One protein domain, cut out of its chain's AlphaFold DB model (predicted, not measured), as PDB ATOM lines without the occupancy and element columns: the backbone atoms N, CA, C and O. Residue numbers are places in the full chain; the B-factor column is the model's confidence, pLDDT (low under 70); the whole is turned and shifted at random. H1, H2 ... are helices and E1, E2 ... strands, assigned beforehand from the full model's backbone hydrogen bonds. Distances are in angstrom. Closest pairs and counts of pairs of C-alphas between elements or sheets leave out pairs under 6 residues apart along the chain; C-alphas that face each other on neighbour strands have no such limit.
ATOM      1  N   ASN A  96     -41.219   0.143  20.796       87.75
ATOM      2  CA  ASN A  96     -41.580   0.523  19.428       87.75
ATOM      3  C   ASN A  96     -40.474   1.296  18.698       87.75
ATOM      4  O   ASN A  96     -40.326   1.202  17.476       87.75
ATOM      5  N   LEU A  97     -39.673   2.070  19.428       88.56
ATOM      6  CA  LEU A  97     -38.521   2.753  18.851       88.56
ATOM      7  C   LEU A  97     -37.462   1.750  18.382       88.56
ATOM      8  O   LEU A  97     -36.969   1.840  17.252       88.56
ATOM      9  N   ILE A  98     -37.119   0.786  19.235       89.19
ATOM     10  CA  ILE A  98     -36.084  -0.208  18.952       89.19
ATOM     11  C   ILE A  98     -36.522  -1.125  17.813       89.19
ATOM     12  O   ILE A  98     -35.709  -1.400  16.930       89.19
ATOM     13  N   THR A  99     -37.789  -1.544  17.765       88.38
ATOM     14  CA  THR A  99     -38.309  -2.378  16.666       88.38
ATOM     15  C   THR A  99     -38.259  -1.645  15.324       88.38
ATOM     16  O   THR A  99     -37.782  -2.213  14.339       88.38
ATOM     17  N   LYS A 100     -38.634  -0.359  15.281       88.12
ATOM     18  CA  LYS A 100     -38.504   0.483  14.074       88.12
ATOM     19  C   LYS A 100     -37.046   0.694  13.662       88.12
ATOM     20  O   LYS A 100     -36.737   0.719  12.471       88.12
ATOM     21  N   ARG A 101     -36.137   0.868  14.627       85.75
ATOM     22  CA  ARG A 101     -34.701   1.083  14.371       85.75
ATOM     23  C   ARG A 101     -34.000  -0.197  13.908       85.75
ATOM     24  O   ARG A 101     -33.149  -0.156  13.020       85.75
ATOM     25  N   PHE A 102     -34.370  -1.337  14.477       88.88
ATOM     26  CA  PHE A 102     -33.750  -2.633  14.235       88.88
ATOM     27  C   PHE A 102     -34.821  -3.694  13.932       88.88
ATOM     28  O   PHE A 102     -35.118  -4.536  14.779       88.88
ATOM     29  N   PRO A 103     -35.351  -3.736  12.694       89.31
ATOM     30  CA  PRO A 103     -36.461  -4.630  12.345       89.31
ATOM     31  C   PRO A 103     -36.089  -6.118  12.423       89.31
ATOM     32  O   PRO A 103     -36.938  -6.983  12.603       89.31
ATOM     33  N   LYS A 104     -34.796  -6.440  12.287       90.50
ATOM     34  CA  LYS A 104     -34.278  -7.808  12.393       90.50
ATOM     35  C   LYS A 104     -33.554  -7.982  13.722       90.50
ATOM     36  O   LYS A 104     -32.626  -7.233  14.018       90.50
ATOM     37  N   PHE A 105     -33.872  -9.046  14.455       88.94
ATOM     38  CA  PHE A 105     -33.275  -9.320  15.769       88.94
ATOM     39  C   PHE A 105     -31.750  -9.476  15.753       88.94
ATOM     40  O   PHE A 105     -31.070  -9.015  16.660       88.94
ATOM     41  N   PHE A 106     -31.185 -10.048  14.690       88.94
ATOM     42  CA  PHE A 106     -29.732 -10.112  14.511       88.94
ATOM     43  C   PHE A 106     -29.066  -8.721  14.565       88.94
ATOM     44  O   PHE A 106     -27.954  -8.585  15.069       88.94
ATOM     45  N   LYS A 107     -29.744  -7.674  14.068       87.38
ATOM     46  CA  LYS A 107     -29.242  -6.293  14.151       87.38
ATOM     47  C   LYS A 107     -29.270  -5.773  15.591       87.38
ATOM     48  O   LYS A 107     -28.334  -5.092  15.983       87.38
ATOM     49  N   VAL A 108     -30.283  -6.151  16.373       88.62
ATOM     50  CA  VAL A 108     -30.359  -5.849  17.813       88.62
ATOM     51  C   VAL A 108     -29.197  -6.507  18.560       88.62
ATOM     52  O   VAL A 108     -28.510  -5.843  19.327       88.62
ATOM     53  N   LEU A 109     -28.910  -7.784  18.278       88.44
ATOM     54  CA  LEU A 109     -27.782  -8.497  18.889       88.44
ATOM     55  C   LEU A 109     -26.430  -7.844  18.584       88.44
ATOM     56  O   LEU A 109     -25.564  -7.817  19.448       88.44
ATOM     57  N   LYS A 110     -26.239  -7.288  17.384       86.19
ATOM     58  CA  LYS A 110     -25.008  -6.555  17.049       86.19
ATOM     59  C   LYS A 110     -24.821  -5.284  17.872       86.19
ATOM     60  O   LYS A 110     -23.686  -4.927  18.164       86.19
ATOM     61  N   GLN A 111     -25.906  -4.643  18.300       85.44
ATOM     62  CA  GLN A 111     -25.827  -3.434  19.120       85.44
ATOM     63  C   GLN A 111     -25.192  -3.694  20.496       85.44
ATOM     64  O   GLN A 111     -24.664  -2.779  21.126       85.44
ATOM     65  N   LEU A 112     -25.156  -4.956  20.938       82.75
ATOM     66  CA  LEU A 112     -24.454  -5.364  22.151       82.75
ATOM     67  C   LEU A 112     -22.954  -5.027  22.127       82.75
ATOM     68  O   LEU A 112     -22.388  -4.770  23.188       82.75
ATOM     69  N   GLU A 113     -22.313  -4.984  20.953       83.19
ATOM     70  CA  GLU A 113     -20.893  -4.607  20.831       83.19
ATOM     71  C   GLU A 113     -20.607  -3.228  21.438       83.19
ATOM     72  O   GLU A 113     -19.551  -3.014  22.037       83.19
ATOM     73  N   GLU A 114     -21.566  -2.310  21.315       73.88
ATOM     74  CA  GLU A 114     -21.439  -0.925  21.771       73.88
ATOM     75  C   GLU A 114     -21.888  -0.756  23.226       73.88
ATOM     76  O   GLU A 114     -21.317   0.033  23.980       73.88
ATOM     77  N   ILE A 115     -22.897  -1.527  23.637       77.56
ATOM     78  CA  ILE A 115     -23.571  -1.359  24.929       77.56
ATOM     79  C   ILE A 115     -22.786  -2.011  26.067       77.56
ATOM     80  O   ILE A 115     -22.680  -1.443  27.154       77.56
ATOM     81  N   PHE A 116     -22.204  -3.190  25.841       75.19
ATOM     82  CA  PHE A 116     -21.484  -3.906  26.893       75.19
ATOM     83  C   PHE A 116     -20.344  -3.091  27.509       75.19
ATOM     84  O   PHE A 116     -20.340  -2.928  28.727       75.19
ATOM     85  N   PRO A 117     -19.394  -2.534  26.732       72.69
ATOM     86  CA  PRO A 117     -18.309  -1.739  27.305       72.69
ATOM     87  C   PRO A 117     -18.805  -0.611  28.199       72.69
ATOM     88  O   PRO A 117     -18.172  -0.295  29.200       72.69
ATOM     89  N   PHE A 118     -19.945  -0.028  27.841       71.25
ATOM     90  CA  PHE A 118     -20.557   1.068  28.561       71.25
ATOM     91  C   PHE A 118     -21.162   0.632  29.900       71.25
ATOM     92  O   PHE A 118     -20.877   1.256  30.917       71.25
ATOM     93  N   VAL A 119     -21.914  -0.474  29.934       70.94
ATOM     94  CA  VAL A 119     -22.464  -1.031  31.185       70.94
ATOM     95  C   VAL A 119     -21.341  -1.398  32.156       70.94
ATOM     96  O   VAL A 119     -21.371  -0.993  33.316       70.94
ATOM     97  N   PHE A 120     -20.309  -2.092  31.669       70.12
ATOM     98  CA  PHE A 120     -19.137  -2.449  32.477       70.12
ATOM     99  C   PHE A 120     -18.420  -1.205  33.006       70.12
ATOM    100  O   PHE A 120     -18.035  -1.151  34.170       70.12
ATOM    101  N   LEU A 121     -18.281  -0.181  32.166       68.94
ATOM    102  CA  LEU A 121     -17.646   1.071  32.547       68.94
ATOM    103  C   LEU A 121     -18.419   1.805  33.647       68.94
ATOM    104  O   LEU A 121     -17.780   2.446  34.479       68.94
ATOM    105  N   ILE A 122     -19.751   1.733  33.668       64.19
ATOM    106  CA  ILE A 122     -20.540   2.368  34.729       64.19
ATOM    107  C   ILE A 122     -20.462   1.561  36.027       64.19
ATOM    108  O   ILE A 122     -20.254   2.151  37.082       64.19
ATOM    109  N   ILE A 123     -20.536   0.228  35.950       64.62
ATOM    110  CA  ILE A 123     -20.380  -0.653  37.120       64.62
ATOM    111  C   ILE A 123     -19.003  -0.454  37.778       64.62
ATOM    112  O   ILE A 123     -18.905  -0.344  38.998       64.62
ATOM    113  N   ASP A 124     -17.937  -0.355  36.979       60.41
ATOM    114  CA  ASP A 124     -16.562  -0.229  37.484       60.41
ATOM    115  C   ASP A 124     -16.224   1.172  38.038       60.41
ATOM    116  O   ASP A 124     -15.209   1.336  38.736       60.41
ATOM    117  N   ASN A 125     -17.027   2.199  37.728       58.44
ATOM    118  CA  ASN A 125     -16.742   3.588  38.086       58.44
ATOM    119  C   ASN A 125     -17.805   4.173  39.035       58.44
ATOM    120  O   ASN A 125     -18.855   4.618  38.581       58.44
ATOM    121  N   PRO A 126     -17.487   4.339  40.331       55.72
ATOM    122  CA  PRO A 126     -18.394   4.969  41.294       55.72
ATOM    123  C   PRO A 126     -18.542   6.491  41.104       55.72
ATOM    124  O   PRO A 126     -19.248   7.131  41.867       55.72
ATOM    125  N   LEU A 127     -17.842   7.088  40.127       53.19
ATOM    126  CA  LEU A 127     -17.905   8.525  39.830       53.19
ATOM    127  C   LEU A 127     -19.058   8.903  38.890       53.19
ATOM    128  O   LEU A 127     -19.256  10.088  38.625       53.19
ATOM    129  N   PHE A 128     -19.783   7.924  38.343       58.97
ATOM    130  CA  PHE A 128     -21.029   8.226  37.646       58.97
ATOM    131  C   PHE A 128     -22.059   8.750  38.643       58.97
ATOM    132  O   PHE A 128     -22.113   8.300  39.781       58.97
ATOM    133  N   GLU A 129     -22.849   9.736  38.218       59.00
ATOM    134  CA  GLU A 129     -23.791  10.430  39.098       59.00
ATOM    135  C   GLU A 129     -24.756   9.461  39.789       59.00
ATOM    136  O   GLU A 129     -25.211   8.492  39.176       59.00
ATOM    137  N   ASN A 130     -25.109   9.757  41.045       62.44
ATOM    138  CA  ASN A 130     -25.965   8.902  41.872       62.44
ATOM    139  C   ASN A 130     -27.246   8.471  41.132       62.44
ATOM    140  O   ASN A 130     -27.547   7.283  41.096       62.44
ATOM    141  N   SER A 131     -27.894   9.384  40.401       63.31
ATOM    142  CA  SER A 131     -29.115   9.101  39.624       63.31
ATOM    143  C   SER A 131     -28.941   8.052  38.516       63.31
ATOM    144  O   SER A 131     -29.864   7.306  38.200       63.31
ATOM    145  N   ILE A 132     -27.759   7.976  37.904       64.44
ATOM    146  CA  ILE A 132     -27.427   6.967  36.891       64.44
ATOM    147  C   ILE A 132     -27.216   5.608  37.554       64.44
ATOM    148  O   ILE A 132     -27.666   4.585  37.036       64.44
ATOM    149  N   SER A 133     -26.517   5.600  38.690       65.00
ATOM    150  CA  SER A 133     -26.263   4.364  39.427       65.00
ATOM    151  C   SER A 133     -27.540   3.785  40.035       65.00
ATOM    152  O   SER A 133     -27.709   2.573  39.999       65.00
ATOM    153  N   GLU A 134     -28.474   4.621  40.496       69.00
ATOM    154  CA  GLU A 134     -29.821   4.219  40.923       69.00
ATOM    155  C   GLU A 134     -30.567   3.489  39.801       69.00
ATOM    156  O   GLU A 134     -30.900   2.319  39.964       69.00
ATOM    157  N   LYS A 135     -30.683   4.096  38.612       68.69
ATOM    158  CA  LYS A 135     -31.350   3.460  37.458       68.69
ATOM    159  C   LYS A 135     -30.746   2.114  37.064       68.69
ATOM    160  O   LYS A 135     -31.454   1.235  36.577       68.69
ATOM    161  N   LEU A 136     -29.434   1.947  37.211       68.19
ATOM    162  CA  LEU A 136     -28.779   0.667  36.934       68.19
ATOM    163  C   LEU A 136     -28.981  -0.351  38.054       68.19
ATOM    164  O   LEU A 136     -29.090  -1.537  37.757       68.19
ATOM    165  N   ASN A 137     -29.051   0.092  39.310       68.44
ATOM    166  CA  ASN A 137     -29.366  -0.779  40.437       68.44
ATOM    167  C   ASN A 137     -30.791  -1.326  40.310       68.44
ATOM    168  O   ASN A 137     -30.981  -2.532  40.470       68.44
ATOM    169  N   ASP A 138     -31.750  -0.482  39.930       72.75
ATOM    170  CA  ASP A 138     -33.142  -0.886  39.696       72.75
ATOM    171  C   ASP A 138     -33.235  -1.964  38.605       72.75
ATOM    172  O   ASP A 138     -33.990  -2.924  38.715       72.75
ATOM    173  N   ASN A 139     -32.392  -1.853  37.574       73.50
ATOM    174  CA  ASN A 139     -32.334  -2.789  36.451       73.50
ATOM    175  C   ASN A 139     -31.236  -3.860  36.597       73.50
ATOM    176  O   ASN A 139     -30.881  -4.532  35.624       73.50
ATOM    177  N   SER A 140     -30.685  -4.037  37.799       71.94
ATOM    178  CA  SER A 140     -29.591  -4.984  38.041       71.94
ATOM    179  C   SER A 140     -30.014  -6.429  37.784       71.94
ATOM    180  O   SER A 140     -29.243  -7.191  37.204       71.94
ATOM    181  N   ILE A 141     -31.252  -6.785  38.136       75.94
ATOM    182  CA  ILE A 141     -31.837  -8.110  37.892       75.94
ATOM    183  C   ILE A 141     -31.811  -8.426  36.395       75.94
ATOM    184  O   ILE A 141     -31.247  -9.436  35.992       75.94
ATOM    185  N   LEU A 142     -32.291  -7.503  35.563       79.06
ATOM    186  CA  LEU A 142     -32.329  -7.656  34.109       79.06
ATOM    187  C   LEU A 142     -30.932  -7.814  33.487       79.06
ATOM    188  O   LEU A 142     -30.721  -8.601  32.562       79.06
ATOM    189  N   ILE A 143     -29.941  -7.093  34.016       76.62
ATOM    190  CA  ILE A 143     -28.539  -7.245  33.604       76.62
ATOM    191  C   ILE A 143     -28.008  -8.637  33.991       76.62
ATOM    192  O   ILE A 143     -27.304  -9.273  33.200       76.62
ATOM    193  N   LEU A 144     -28.353  -9.137  35.181       73.88
ATOM    194  CA  LEU A 144     -27.969 -10.472  35.648       73.88
ATOM    195  C   LEU A 144     -28.635 -11.587  34.835       73.88
ATOM    196  O   LEU A 144     -27.947 -12.523  34.427       73.88
ATOM    197  N   GLU A 145     -29.931 -11.473  34.546       75.44
ATOM    198  CA  GLU A 145     -30.683 -12.377  33.664       75.44
ATOM    199  C   GLU A 145     -30.021 -12.476  32.295       75.44
ATOM    200  O   GLU A 145     -29.776 -13.560  31.756       75.44
ATOM    201  N   PHE A 146     -29.646 -11.326  31.748       80.38
ATOM    202  CA  PHE A 146     -28.948 -11.272  30.485       80.38
ATOM    203  C   PHE A 146     -27.561 -11.935  30.556       80.38
ATOM    204  O   PHE A 146     -27.213 -12.727  29.676       80.38
ATOM    205  N   PHE A 147     -26.770 -11.693  31.606       76.75
ATOM    206  CA  PHE A 147     -25.488 -12.384  31.792       76.75
ATOM    207  C   PHE A 147     -25.647 -13.897  31.959       76.75
ATOM    208  O   PHE A 147     -24.820 -14.664  31.454       76.75
ATOM    209  N   TYR A 148     -26.724 -14.337  32.602       75.75
ATOM    210  CA  TYR A 148     -27.081 -15.745  32.684       75.75
ATOM    211  C   TYR A 148     -27.355 -16.313  31.287       75.75
ATOM    212  O   TYR A 148     -26.760 -17.319  30.905       75.75
ATOM    213  N   ILE A 149     -28.142 -15.626  30.454       77.25
ATOM    214  CA  ILE A 149     -28.345 -16.019  29.051       77.25
ATOM    215  C   ILE A 149     -27.001 -16.138  28.316       77.25
ATOM    216  O   ILE A 149     -26.758 -17.130  27.625       77.25
ATOM    217  N   LEU A 150     -26.075 -15.192  28.482       78.50
ATOM    218  CA  LEU A 150     -24.759 -15.309  27.845       78.50
ATOM    219  C   LEU A 150     -24.011 -16.568  28.279       78.50
ATOM    220  O   LEU A 150     -23.439 -17.240  27.421       78.50
ATOM    221  N   LYS A 151     -24.037 -16.921  29.567       74.88
ATOM    222  CA  LYS A 151     -23.372 -18.124  30.087       74.88
ATOM    223  C   LYS A 151     -23.809 -19.387  29.341       74.88
ATOM    224  O   LYS A 151     -22.967 -20.191  28.957       74.88
ATOM    225  N   TYR A 152     -25.105 -19.548  29.080       74.12
ATOM    226  CA  TYR A 152     -25.622 -20.765  28.439       74.12
ATOM    227  C   TYR A 152     -25.614 -20.714  26.911       74.12
ATOM    228  O   TYR A 152     -25.458 -21.750  26.254       74.12
ATOM    229  N   PHE A 153     -25.818 -19.540  26.313       77.06
ATOM    230  CA  PHE A 153     -26.041 -19.415  24.871       77.06
ATOM    231  C   PHE A 153     -24.823 -18.926  24.100       77.06
ATOM    232  O   PHE A 153     -24.743 -19.194  22.898       77.06
ATOM    233  N   SER A 154     -23.873 -18.260  24.756       79.81
ATOM    234  CA  SER A 154     -22.660 -17.795  24.095       79.81
ATOM    235  C   SER A 154     -21.616 -18.897  23.960       79.81
ATOM    236  O   SER A 154     -21.578 -19.870  24.712       79.81
ATOM    237  N   SER A 155     -20.756 -18.748  22.959       80.44
ATOM    238  CA  SER A 155     -19.494 -19.477  22.878       80.44
ATOM    239  C   SER A 155     -18.376 -18.496  22.572       80.44
ATOM    240  O   SER A 155     -18.430 -17.814  21.546       80.44
ATOM    241  N   ILE A 156     -17.368 -18.425  23.435       81.75
ATOM    242  CA  ILE A 156     -16.214 -17.551  23.224       81.75
ATOM    243  C   ILE A 156     -15.379 -18.097  22.061       81.75
ATOM    244  O   ILE A 156     -15.033 -19.278  22.020       81.75
ATOM    245  N   ASN A 157     -15.067 -17.230  21.101       80.00
ATOM    246  CA  ASN A 157     -14.189 -17.544  19.981       80.00
ATOM    247  C   ASN A 157     -12.750 -17.146  20.302       80.00
ATOM    248  O   ASN A 157     -11.850 -17.972  20.166       80.00
ATOM    249  N   PHE A 158     -12.545 -15.888  20.707       80.25
ATOM    250  CA  PHE A 158     -11.218 -15.324  20.933       80.25
ATOM    251  C   PHE A 158     -11.210 -14.322  22.082       80.25
ATOM    252  O   PHE A 158     -12.114 -13.497  22.210       80.25
ATOM    253  N   ILE A 159     -10.134 -14.339  22.860       82.19
ATOM    254  CA  ILE A 159      -9.825 -13.337  23.876       82.19
ATOM    255  C   ILE A 159      -8.423 -12.820  23.613       82.19
ATOM    256  O   ILE A 159      -7.479 -13.587  23.437       82.19
ATOM    257  N   PHE A 160      -8.269 -11.505  23.583       79.69
ATOM    258  CA  PHE A 160      -6.966 -10.895  23.400       79.69
ATOM    259  C   PHE A 160      -6.772  -9.730  24.352       79.69
ATOM    260  O   PHE A 160      -7.594  -8.813  24.440       79.69
ATOM    261  N   GLU A 161      -5.655  -9.777  25.060       78.19
ATOM    262  CA  GLU A 161      -5.269  -8.786  26.036       78.19
ATOM    263  C   GLU A 161      -4.404  -7.702  25.355       78.19
ATOM    264  O   GLU A 161      -3.254  -7.898  24.979       78.19
ATOM    265  N   MET A 162      -4.953  -6.497  25.174       76.44
ATOM    266  CA  MET A 162      -4.207  -5.339  24.661       76.44
ATOM    267  C   MET A 162      -3.609  -4.529  25.810       76.44
ATOM    268  O   MET A 162      -4.109  -4.554  26.929       76.44
ATOM    269  N   LYS A 163      -2.601  -3.686  25.548       73.81
ATOM    270  CA  LYS A 163      -2.016  -2.806  26.585       73.81
ATOM    271  C   LYS A 163      -3.061  -1.981  27.364       73.81
ATOM    272  O   LYS A 163      -2.882  -1.765  28.557       73.81
ATOM    273  N   LYS A 164      -4.133  -1.524  26.701       72.56
ATOM    274  CA  LYS A 164      -5.151  -0.622  27.278       72.56
ATOM    275  C   LYS A 164      -6.556  -1.236  27.421       72.56
ATOM    276  O   LYS A 164      -7.380  -0.643  28.109       72.56
ATOM    277  N   ALA A 165      -6.838  -2.383  26.804       75.38
ATOM    278  CA  ALA A 165      -8.178  -2.978  26.752       75.38
ATOM    279  C   ALA A 165      -8.110  -4.505  26.585       75.38
ATOM    280  O   ALA A 165      -7.079  -5.026  26.168       75.38
ATOM    281  N   PHE A 166      -9.197  -5.213  26.861       78.06
ATOM    282  CA  PHE A 166      -9.421  -6.586  26.417       78.06
ATOM    283  C   PHE A 166     -10.351  -6.575  25.217       78.06
ATOM    284  O   PHE A 166     -11.343  -5.852  25.208       78.06
ATOM    285  N   SER A 167     -10.047  -7.382  24.210       83.50
ATOM    286  CA  SER A 167     -10.971  -7.648  23.114       83.50
ATOM    287  C   SER A 167     -11.460  -9.079  23.189       83.50
ATOM    288  O   SER A 167     -10.641  -9.999  23.169       83.50
ATOM    289  N   ILE A 168     -12.773  -9.246  23.244       83.88
ATOM    290  CA  ILE A 168     -13.440 -10.536  23.371       83.88
ATOM    291  C   ILE A 168     -14.357 -10.689  22.160       83.88
ATOM    292  O   ILE A 168     -15.151  -9.798  21.878       83.88
ATOM    293  N   GLU A 169     -14.236 -11.792  21.436       86.12
ATOM    294  CA  GLU A 169     -15.164 -12.192  20.376       86.12
ATOM    295  C   GLU A 169     -15.892 -13.447  20.843       86.12
ATOM    296  O   GLU A 169     -15.254 -14.447  21.183       86.12
ATOM    297  N   PHE A 170     -17.217 -13.412  20.857       86.50
ATOM    298  CA  PHE A 170     -18.058 -14.564  21.172       86.50
ATOM    299  C   PHE A 170     -19.215 -14.642  20.187       86.50
ATOM    300  O   PHE A 170     -19.606 -13.655  19.569       86.50
ATOM    301  N   LYS A 171     -19.753 -15.846  20.034       86.25
ATOM    302  CA  LYS A 171     -20.859 -16.138  19.136       86.25
ATOM    303  C   LYS A 171     -22.144 -16.312  19.939       86.25
ATOM    304  O   LYS A 171     -22.188 -17.166  20.821       86.25
ATOM    305  N   LEU A 172     -23.177 -15.533  19.626       86.44
ATOM    306  CA  LEU A 172     -24.542 -15.676  20.151       86.44
ATOM    307  C   LEU A 172     -25.499 -15.983  19.010       86.44
ATOM    308  O   LEU A 172     -25.585 -15.195  18.078       86.44
ATOM    309  N   LEU A 173     -26.246 -17.090  19.082       83.88
ATOM    310  CA  LEU A 173     -27.275 -17.441  18.084       83.88
ATOM    311  C   LEU A 173     -26.798 -17.306  16.619       83.88
ATOM    312  O   LEU A 173     -27.524 -16.827  15.755       83.88
ATOM    313  N   GLY A 174     -25.546 -17.675  16.332       83.06
ATOM    314  CA  GLY A 174     -24.982 -17.540  14.984       83.06
ATOM    315  C   GLY A 174     -24.255 -16.218  14.702       83.06
ATOM    316  O   GLY A 174     -23.471 -16.170  13.759       83.06
ATOM    317  N   VAL A 175     -24.457 -15.186  15.524       87.25
ATOM    318  CA  VAL A 175     -23.870 -13.844  15.383       87.25
ATOM    319  C   VAL A 175     -22.532 -13.775  16.099       87.25
ATOM    320  O   VAL A 175     -22.484 -13.990  17.307       87.25
ATOM    321  N   ASP A 176     -21.466 -13.435  15.382       87.06
ATOM    322  CA  ASP A 176     -20.193 -13.079  16.008       87.06
ATOM    323  C   ASP A 176     -20.283 -11.637  16.539       87.06
ATOM    324  O   ASP A 176     -20.592 -10.717  15.779       87.06
ATOM    325  N   ILE A 177     -20.037 -11.466  17.838       87.88
ATOM    326  CA  ILE A 177     -20.095 -10.197  18.569       87.88
ATOM    327  C   ILE A 177     -18.719  -9.931  19.166       87.88
ATOM    328  O   ILE A 177     -18.149 -10.785  19.855       87.88
ATOM    329  N   LYS A 178     -18.184  -8.736  18.919       85.38
ATOM    330  CA  LYS A 178     -16.888  -8.291  19.428       85.38
ATOM    331  C   LYS A 178     -17.033  -7.161  20.447       85.38
ATOM    332  O   LYS A 178     -17.413  -6.049  20.107       85.38
ATOM    333  N   ILE A 179     -16.610  -7.416  21.680       83.56
ATOM    334  CA  ILE A 179     -16.602  -6.442  22.776       83.56
ATOM    335  C   ILE A 179     -15.175  -5.959  23.047       83.56
ATOM    336  O   ILE A 179     -14.216  -6.737  23.014       83.56
ATOM    337  N   LEU A 180     -15.040  -4.668  23.356       81.38
ATOM    338  CA  LEU A 180     -13.802  -4.041  23.817       81.38
ATOM    339  C   LEU A 180     -13.972  -3.486  25.230       81.38
ATOM    340  O   LEU A 180     -14.642  -2.480  25.420       81.38
ATOM    341  N   LEU A 181     -13.330  -4.108  26.216       76.00
ATOM    342  CA  LEU A 181     -13.418  -3.695  27.616       76.00
ATOM    343  C   LEU A 181     -12.153  -2.927  28.031       76.00
ATOM    344  O   LEU A 181     -11.050  -3.457  27.890       76.00
ATOM    345  N   PRO A 182     -12.254  -1.684  28.528       73.62
ATOM    346  CA  PRO A 182     -11.088  -0.914  28.955       73.62
ATOM    347  C   PRO A 182     -10.435  -1.523  30.207       73.62
ATOM    348  O   PRO A 182     -11.109  -1.986  31.116       73.62
ATOM    349  N   LYS A 183      -9.097  -1.503  30.274       69.75
ATOM    350  CA  LYS A 183      -8.341  -2.034  31.425       69.75
ATOM    351  C   LYS A 183      -8.198  -1.052  32.579       69.75
ATOM    352  O   LYS A 183      -8.133  -1.448  33.738       69.75
ATOM    353  N   LYS A 184      -7.997   0.221  32.257       58.75
ATOM    354  CA  LYS A 184      -7.856   1.271  33.262       58.75
ATOM    355  C   LYS A 184      -9.205   1.945  33.412       58.75
ATOM    356  O   LYS A 184      -9.850   2.239  32.407       58.75
ATOM    357  N   LYS A 185      -9.572   2.231  34.657       52.75
ATOM    358  CA  LYS A 185     -10.673   3.135  34.959       52.75
ATOM    359  C   LYS A 185     -10.410   4.460  34.251       52.75
ATOM    360  O   LYS A 185      -9.315   5.024  34.356       52.75
ATOM    361  N   ILE A 186     -11.375   4.901  33.455       50.97
ATOM    362  CA  ILE A 186     -11.273   6.121  32.656       50.97
ATOM    363  C   ILE A 186     -11.555   7.295  33.599       50.97
ATOM    364  O   ILE A 186     -12.600   7.922  33.545       50.97
ATOM    365  N   TYR A 187     -10.628   7.560  34.519       42.59
ATOM    366  CA  TYR A 187     -10.795   8.577  35.559       42.59
ATOM    367  C   TYR A 187     -10.666  10.019  35.050       42.59
ATOM    368  O   TYR A 187     -10.893  10.956  35.804       42.59
ATOM    369  N   SER A 188     -10.283  10.226  33.788       41.88
ATOM    370  CA  SER A 188      -9.811  11.535  33.326       41.88
ATOM    371  C   SER A 188     -10.733  12.265  32.356       41.88
ATOM    372  O   SER A 188     -10.381  13.359  31.920       41.88
ATOM    373  N   TYR A 189     -11.878  11.702  31.970       41.78
ATOM    374  CA  TYR A 189     -12.794  12.439  31.107       41.78
ATOM    375  C   TYR A 189     -13.872  13.101  31.954       41.78
ATOM    376  O   TYR A 189     -14.783  12.442  32.441       41.78
ATOM    377  N   LYS A 190     -13.791  14.437  32.067       43.25
ATOM    378  CA  LYS A 190     -14.983  15.270  32.247       43.25
ATOM    379  C   LYS A 190     -15.896  14.924  31.079       43.25
ATOM    380  O   LYS A 190     -15.705  15.433  29.972       43.25
ATOM    381  N   ILE A 191     -16.814  13.991  31.299       50.09
ATOM    382  CA  ILE A 191     -17.893  13.696  30.375       50.09
ATOM    383  C   ILE A 191     -18.687  15.000  30.298       50.09
ATOM    384  O   ILE A 191     -19.515  15.298  31.148       50.09
ATOM    385  N   ARG A 192     -18.359  15.842  29.314       48.72
ATOM    386  CA  ARG A 192     -19.092  17.082  29.035       48.72
ATOM    387  C   ARG A 192     -20.477  16.783  28.454       48.72
ATOM    388  O   ARG A 192     -21.182  17.719  28.107       48.72
ATOM    389  N   THR A 193     -20.869  15.514  28.303       56.03
ATOM    390  CA  THR A 193     -22.201  15.183  27.801       56.03
ATOM    391  C   THR A 193     -23.239  15.641  28.805       56.03
ATOM    392  O   THR A 193     -23.099  15.391  30.003       56.03
ATOM    393  N   THR A 194     -24.295  16.289  28.321       62.66
ATOM    394  CA  THR A 194     -25.391  16.698  29.191       62.66
ATOM    395  C   THR A 194     -25.991  15.451  29.846       62.66
ATOM    396  O   THR A 194     -26.244  14.435  29.191       62.66
ATOM    397  N   LYS A 195     -26.210  15.517  31.163       71.06
ATOM    398  CA  LYS A 195     -26.756  14.418  31.983       71.06
ATOM    399  C   LYS A 195     -28.007  13.789  31.356       71.06
ATOM    400  O   LYS A 195     -28.217  12.581  31.417       71.06
ATOM    401  N   LYS A 196     -28.821  14.620  30.698       75.44
ATOM    402  CA  LYS A 196     -30.070  14.232  30.035       75.44
ATOM    403  C   LYS A 196     -29.846  13.290  28.848       75.44
ATOM    404  O   LYS A 196     -30.539  12.279  28.758       75.44
ATOM    405  N   ILE A 197     -28.882  13.589  27.970       78.00
ATOM    406  CA  ILE A 197     -28.544  12.728  26.821       78.00
ATOM    407  C   ILE A 197     -28.069  11.369  27.328       78.00
ATOM    408  O   ILE A 197     -28.519  10.331  26.849       78.00
ATOM    409  N   PHE A 198     -27.211  11.381  28.348       76.81
ATOM    410  CA  PHE A 198     -26.677  10.164  28.945       76.81
ATOM    411  C   PHE A 198     -27.772   9.291  29.579       76.81
ATOM    412  O   PHE A 198     -27.806   8.083  29.355       76.81
ATOM    413  N   SER A 199     -28.714   9.899  30.306       79.12
ATOM    414  CA  SER A 199     -29.880   9.193  30.851       79.12
ATOM    415  C   SER A 199     -30.741   8.564  29.752       79.12
ATOM    416  O   SER A 199     -31.136   7.411  29.875       79.12
ATOM    417  N   SER A 200     -31.003   9.296  28.662       80.94
ATOM    418  CA  SER A 200     -31.812   8.780  27.543       80.94
ATOM    419  C   SER A 200     -31.117   7.612  26.836       80.94
ATOM    420  O   SER A 200     -31.757   6.647  26.428       80.94
ATOM    421  N   PHE A 201     -29.788   7.679  26.721       82.00
ATOM    422  CA  PHE A 201     -28.977   6.590  26.186       82.00
ATOM    423  C   PHE A 201     -29.053   5.334  27.050       82.00
ATOM    424  O   PHE A 201     -29.223   4.236  26.524       82.00
ATOM    425  N   LEU A 202     -28.978   5.488  28.373       80.75
ATOM    426  CA  LEU A 202     -29.146   4.375  29.302       80.75
ATOM    427  C   LEU A 202     -30.522   3.724  29.195       80.75
ATOM    428  O   LEU A 202     -30.596   2.505  29.071       80.75
ATOM    429  N   GLU A 203     -31.589   4.518  29.195       83.56
ATOM    430  CA  GLU A 203     -32.971   4.026  29.099       83.56
ATOM    431  C   GLU A 203     -33.213   3.231  27.810       83.56
ATOM    432  O   GLU A 203     -33.795   2.142  27.845       83.56
ATOM    433  N   LEU A 204     -32.696   3.723  26.679       85.31
ATOM    434  CA  LEU A 204     -32.761   3.005  25.407       85.31
ATOM    435  C   LEU A 204     -32.021   1.664  25.493       85.31
ATOM    436  O   LEU A 204     -32.547   0.639  25.059       85.31
ATOM    437  N   ASN A 205     -30.819   1.647  26.069       83.38
ATOM    438  CA  ASN A 205     -30.013   0.430  26.172       83.38
ATOM    439  C   ASN A 205     -30.619  -0.606  27.129       83.38
ATOM    440  O   ASN A 205     -30.595  -1.796  26.824       83.38
ATOM    441  N   ILE A 206     -31.199  -0.173  28.250       85.44
ATOM    442  CA  ILE A 206     -31.935  -1.047  29.178       85.44
ATOM    443  C   ILE A 206     -33.137  -1.671  28.462       85.44
ATOM    444  O   ILE A 206     -33.325  -2.886  28.507       85.44
ATOM    445  N   SER A 207     -33.897  -0.865  27.716       88.00
ATOM    446  CA  SER A 207     -35.021  -1.351  26.905       88.00
ATOM    447  C   SER A 207     -34.567  -2.357  25.839       88.00
ATOM    448  O   SER A 207     -35.259  -3.337  25.559       88.00
ATOM    449  N   LEU A 208     -33.370  -2.171  25.275       88.06
ATOM    450  CA  LEU A 208     -32.771  -3.113  24.333       88.06
ATOM    451  C   LEU A 208     -32.420  -4.446  25.005       88.06
ATOM    452  O   LEU A 208     -32.734  -5.498  24.444       88.06
ATOM    453  N   PHE A 209     -31.827  -4.428  26.202       86.06
ATOM    454  CA  PHE A 209     -31.599  -5.653  26.975       86.06
ATOM    455  C   PHE A 209     -32.911  -6.367  27.292       86.06
ATOM    456  O   PHE A 209     -32.997  -7.571  27.059       86.06
ATOM    457  N   LYS A 210     -33.947  -5.634  27.716       88.44
ATOM    458  CA  LYS A 210     -35.287  -6.178  27.982       88.44
ATOM    459  C   LYS A 210     -35.854  -6.915  26.772       88.44
ATOM    460  O   LYS A 210     -36.284  -8.057  26.885       88.44
ATOM    461  N   LEU A 211     -35.777  -6.316  25.582       88.88
ATOM    462  CA  LEU A 211     -36.215  -6.968  24.343       88.88
ATOM    463  C   LEU A 211     -35.425  -8.243  24.027       88.88
ATOM    464  O   LEU A 211     -35.991  -9.204  23.499       88.88
ATOM    465  N   ILE A 212     -34.124  -8.264  24.327       87.94
ATOM    466  CA  ILE A 212     -33.302  -9.460  24.143       87.94
ATOM    467  C   ILE A 212     -33.723 -10.549  25.130       87.94
ATOM    468  O   ILE A 212     -34.020 -11.655  24.679       87.94
ATOM    469  N   VAL A 213     -33.783 -10.243  26.428       85.69
ATOM    470  CA  VAL A 213     -34.181 -11.187  27.486       85.69
ATOM    471  C   VAL A 213     -35.558 -11.769  27.178       85.69
ATOM    472  O   VAL A 213     -35.654 -12.978  26.981       85.69
ATOM    473  N   ASN A 214     -36.565 -10.925  26.938       86.88
ATOM    474  CA  ASN A 214     -37.924 -11.348  26.583       86.88
ATOM    475  C   ASN A 214     -37.954 -12.274  25.359       86.88
ATOM    476  O   ASN A 214     -38.773 -13.188  25.262       86.88
ATOM    477  N   LYS A 215     -37.079 -12.045  24.371       86.56
ATOM    478  CA  LYS A 215     -37.008 -12.926  23.204       86.56
ATOM    479  C   LYS A 215     -36.372 -14.270  23.541       86.56
ATOM    480  O   LYS A 215     -36.852 -15.290  23.053       86.56
ATOM    481  N   PHE A 216     -35.315 -14.293  24.347       80.94
ATOM    482  CA  PHE A 216     -34.724 -15.545  24.820       80.94
ATOM    483  C   PHE A 216     -35.708 -16.331  25.690       80.94
ATOM    484  O   PHE A 216     -35.846 -17.534  25.481       80.94
ATOM    485  N   GLU A 217     -36.454 -15.653  26.562       78.19
ATOM    486  CA  GLU A 217     -37.526 -16.237  27.369       78.19
ATOM    487  C   GLU A 217     -38.643 -16.852  26.533       78.19
ATOM    488  O   GLU A 217     -39.178 -17.879  26.917       78.19
ATOM    489  N   LYS A 218     -38.987 -16.274  25.378       79.94
ATOM    490  CA  LYS A 218     -39.967 -16.868  24.452       79.94
ATOM    491  C   LYS A 218     -39.404 -18.057  23.668       79.94
ATOM    492  O   LYS A 218     -40.154 -18.951  23.291       79.94
ATOM    493  N   LEU A 219     -38.095 -18.074  23.400       71.12
ATOM    494  CA  LEU A 219     -37.430 -19.120  22.608       71.12
ATOM    495  C   LEU A 219     -37.224 -20.442  23.369       71.12
ATOM    496  O   LEU A 219     -36.899 -21.451  22.744       71.12
ATOM    497  N   LYS A 220     -37.410 -20.475  24.692       56.00
ATOM    498  CA  LYS A 220     -37.511 -21.725  25.466       56.00
ATOM    499  C   LYS A 220     -38.640 -21.608  26.481       56.00
ATOM    500  O   LYS A 220     -38.957 -20.513  26.901       56.00
ATOM    501  N   LYS A 221     -39.181 -22.721  26.980       52.34
ATOM    502  CA  LYS A 221     -39.977 -22.731  28.221       52.34
ATOM    503  C   LYS A 221     -39.071 -22.369  29.421       52.34
ATOM    504  O   LYS A 221     -38.715 -23.230  30.213       52.34
ATOM    505  N   PHE A 222     -38.635 -21.110  29.524       51.81
ATOM    506  CA  PHE A 222     -37.725 -20.590  30.557       51.81
ATOM    507  C   PHE A 222     -38.358 -20.506  31.954       51.81
ATOM    508  O   PHE A 222     -37.640 -20.247  32.917       51.81
ATOM    509  N   LYS A 223     -39.669 -20.768  32.071       46.91
ATOM    510  CA  LYS A 223     -40.424 -20.668  33.328       46.91
ATOM    511  C   LYS A 223     -39.791 -21.464  34.483       46.91
ATOM    512  O   LYS A 223     -39.749 -20.954  35.589       46.91
ATOM    513  N   ASN A 224     -39.179 -22.626  34.221       40.09
ATOM    514  CA  ASN A 224     -38.699 -23.515  35.293       40.09
ATOM    515  C   ASN A 224     -37.217 -23.329  35.686       40.09
ATOM    516  O   ASN A 224     -36.742 -23.998  36.597       40.09
ATOM    517  N   PHE A 225     -36.452 -22.455  35.016       41.53
ATOM    518  CA  PHE A 225     -35.026 -22.245  35.348       41.53
ATOM    519  C   PHE A 225     -34.781 -21.072  36.310       41.53
ATOM    520  O   PHE A 225     -33.724 -21.015  36.945       41.53
ATOM    521  N   PHE A 226     -35.733 -20.141  36.415       43.31
ATOM    522  CA  PHE A 226     -35.608 -18.944  37.252       43.31
ATOM    523  C   PHE A 226     -35.919 -19.199  38.732       43.31
ATOM    524  O   PHE A 226     -35.241 -18.637  39.589       43.31
ATOM    525  N   GLU A 227     -36.844 -20.110  39.042       41.47
ATOM    526  CA  GLU A 227     -37.173 -20.482  40.428       41.47
ATOM    527  C   GLU A 227     -36.004 -21.190  41.140       41.47
ATOM    528  O   GLU A 227     -35.764 -20.957  42.320       41.47
ATOM    529  N   ILE A 228     -35.189 -21.963  40.410       38.34
ATOM    530  CA  ILE A 228     -34.073 -22.744  40.980       38.34
ATOM    531  C   ILE A 228     -32.839 -21.866  41.298       38.34
ATOM    532  O   ILE A 228     -31.981 -22.253  42.089       38.34
TER     533      ILE A 228
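AT A GLANCE: This is residues 96 to 228 of the 455 residues of the protein "Nop-like protein" of Hemiselmis andersenii (UniProt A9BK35). A twisted sheet of three strands, E1 E2 E3, makes one side of the domain, and the kinked helix H2 lies in the middle, between edge strand E3 and the long helix H5. H4 packs on H5, and residues 218 to 225 stick out. The 133 printed residues hold six named helices and three strands, in the order H1 H2 H3 H4 E1 E2 E3 H5 H6, class mixed. The antiparallel sheet is a meander, each strand the neighbour of the one before. The whole is compact, with radius of gyration of the C-alphas 15.7 A and spans of 45 by 34 by 33 A.

IN THESE COORDINATES: E1, residues 154 to 161, bends by 61 degrees at 157; E2 is 165 to 172 and E3 175 to 182, 22.7 A long. H2, 105 to 124, spans 28.9 A; H5, 195 to 219, spans 36.4 A, from (-26.756, 14.418, 31.983). H4 is 140 to 153, H3 130 to 138, H1 96 to 101, and H6 223 to 228, ending at (-34.073, -22.744, 40.980).

HOW THE PARTS SIT: N 157 and O 169 of hairpin E1 and E2 are 2.8 A apart; N 168 and O 179 of hairpin E2 and E3, 2.9 A. H2 stands at the sheet's level; its closest C-alphas to E3 are Glu 113 and Ile 179, 5.1 A. H4 only grazes the sheet with residues 147 to 153. With residues 108 to 115, H2 touches H5 at a steep tilt of 54 degrees, closest C-alphas Ile 115 and Asn 205, 6.8 A. H4 touches residues 209 to 216 of H5, closest C-alphas Phe 146 and Val 213, 6.0 A. H1 and H3 are close to H5 but not clearly touching, at 7.0 and 6.9 A between closest C-alphas. H1, H3, H4 and H5 have every O i to N i+4 pair within hydrogen-bond range, H2 11 of 16, H6 0 of 2 and 0 of 3 O i to N i+3 pairs.

THE WHOLE: The C-alphas farthest apart are Ser 188 and Lys 221, 45.9 A. The printed part has no cut; the link E3 to H5 is long, 12 residues. Residues 121 to 137, 183 to 194 and 220 to 228 have pLDDT under 70.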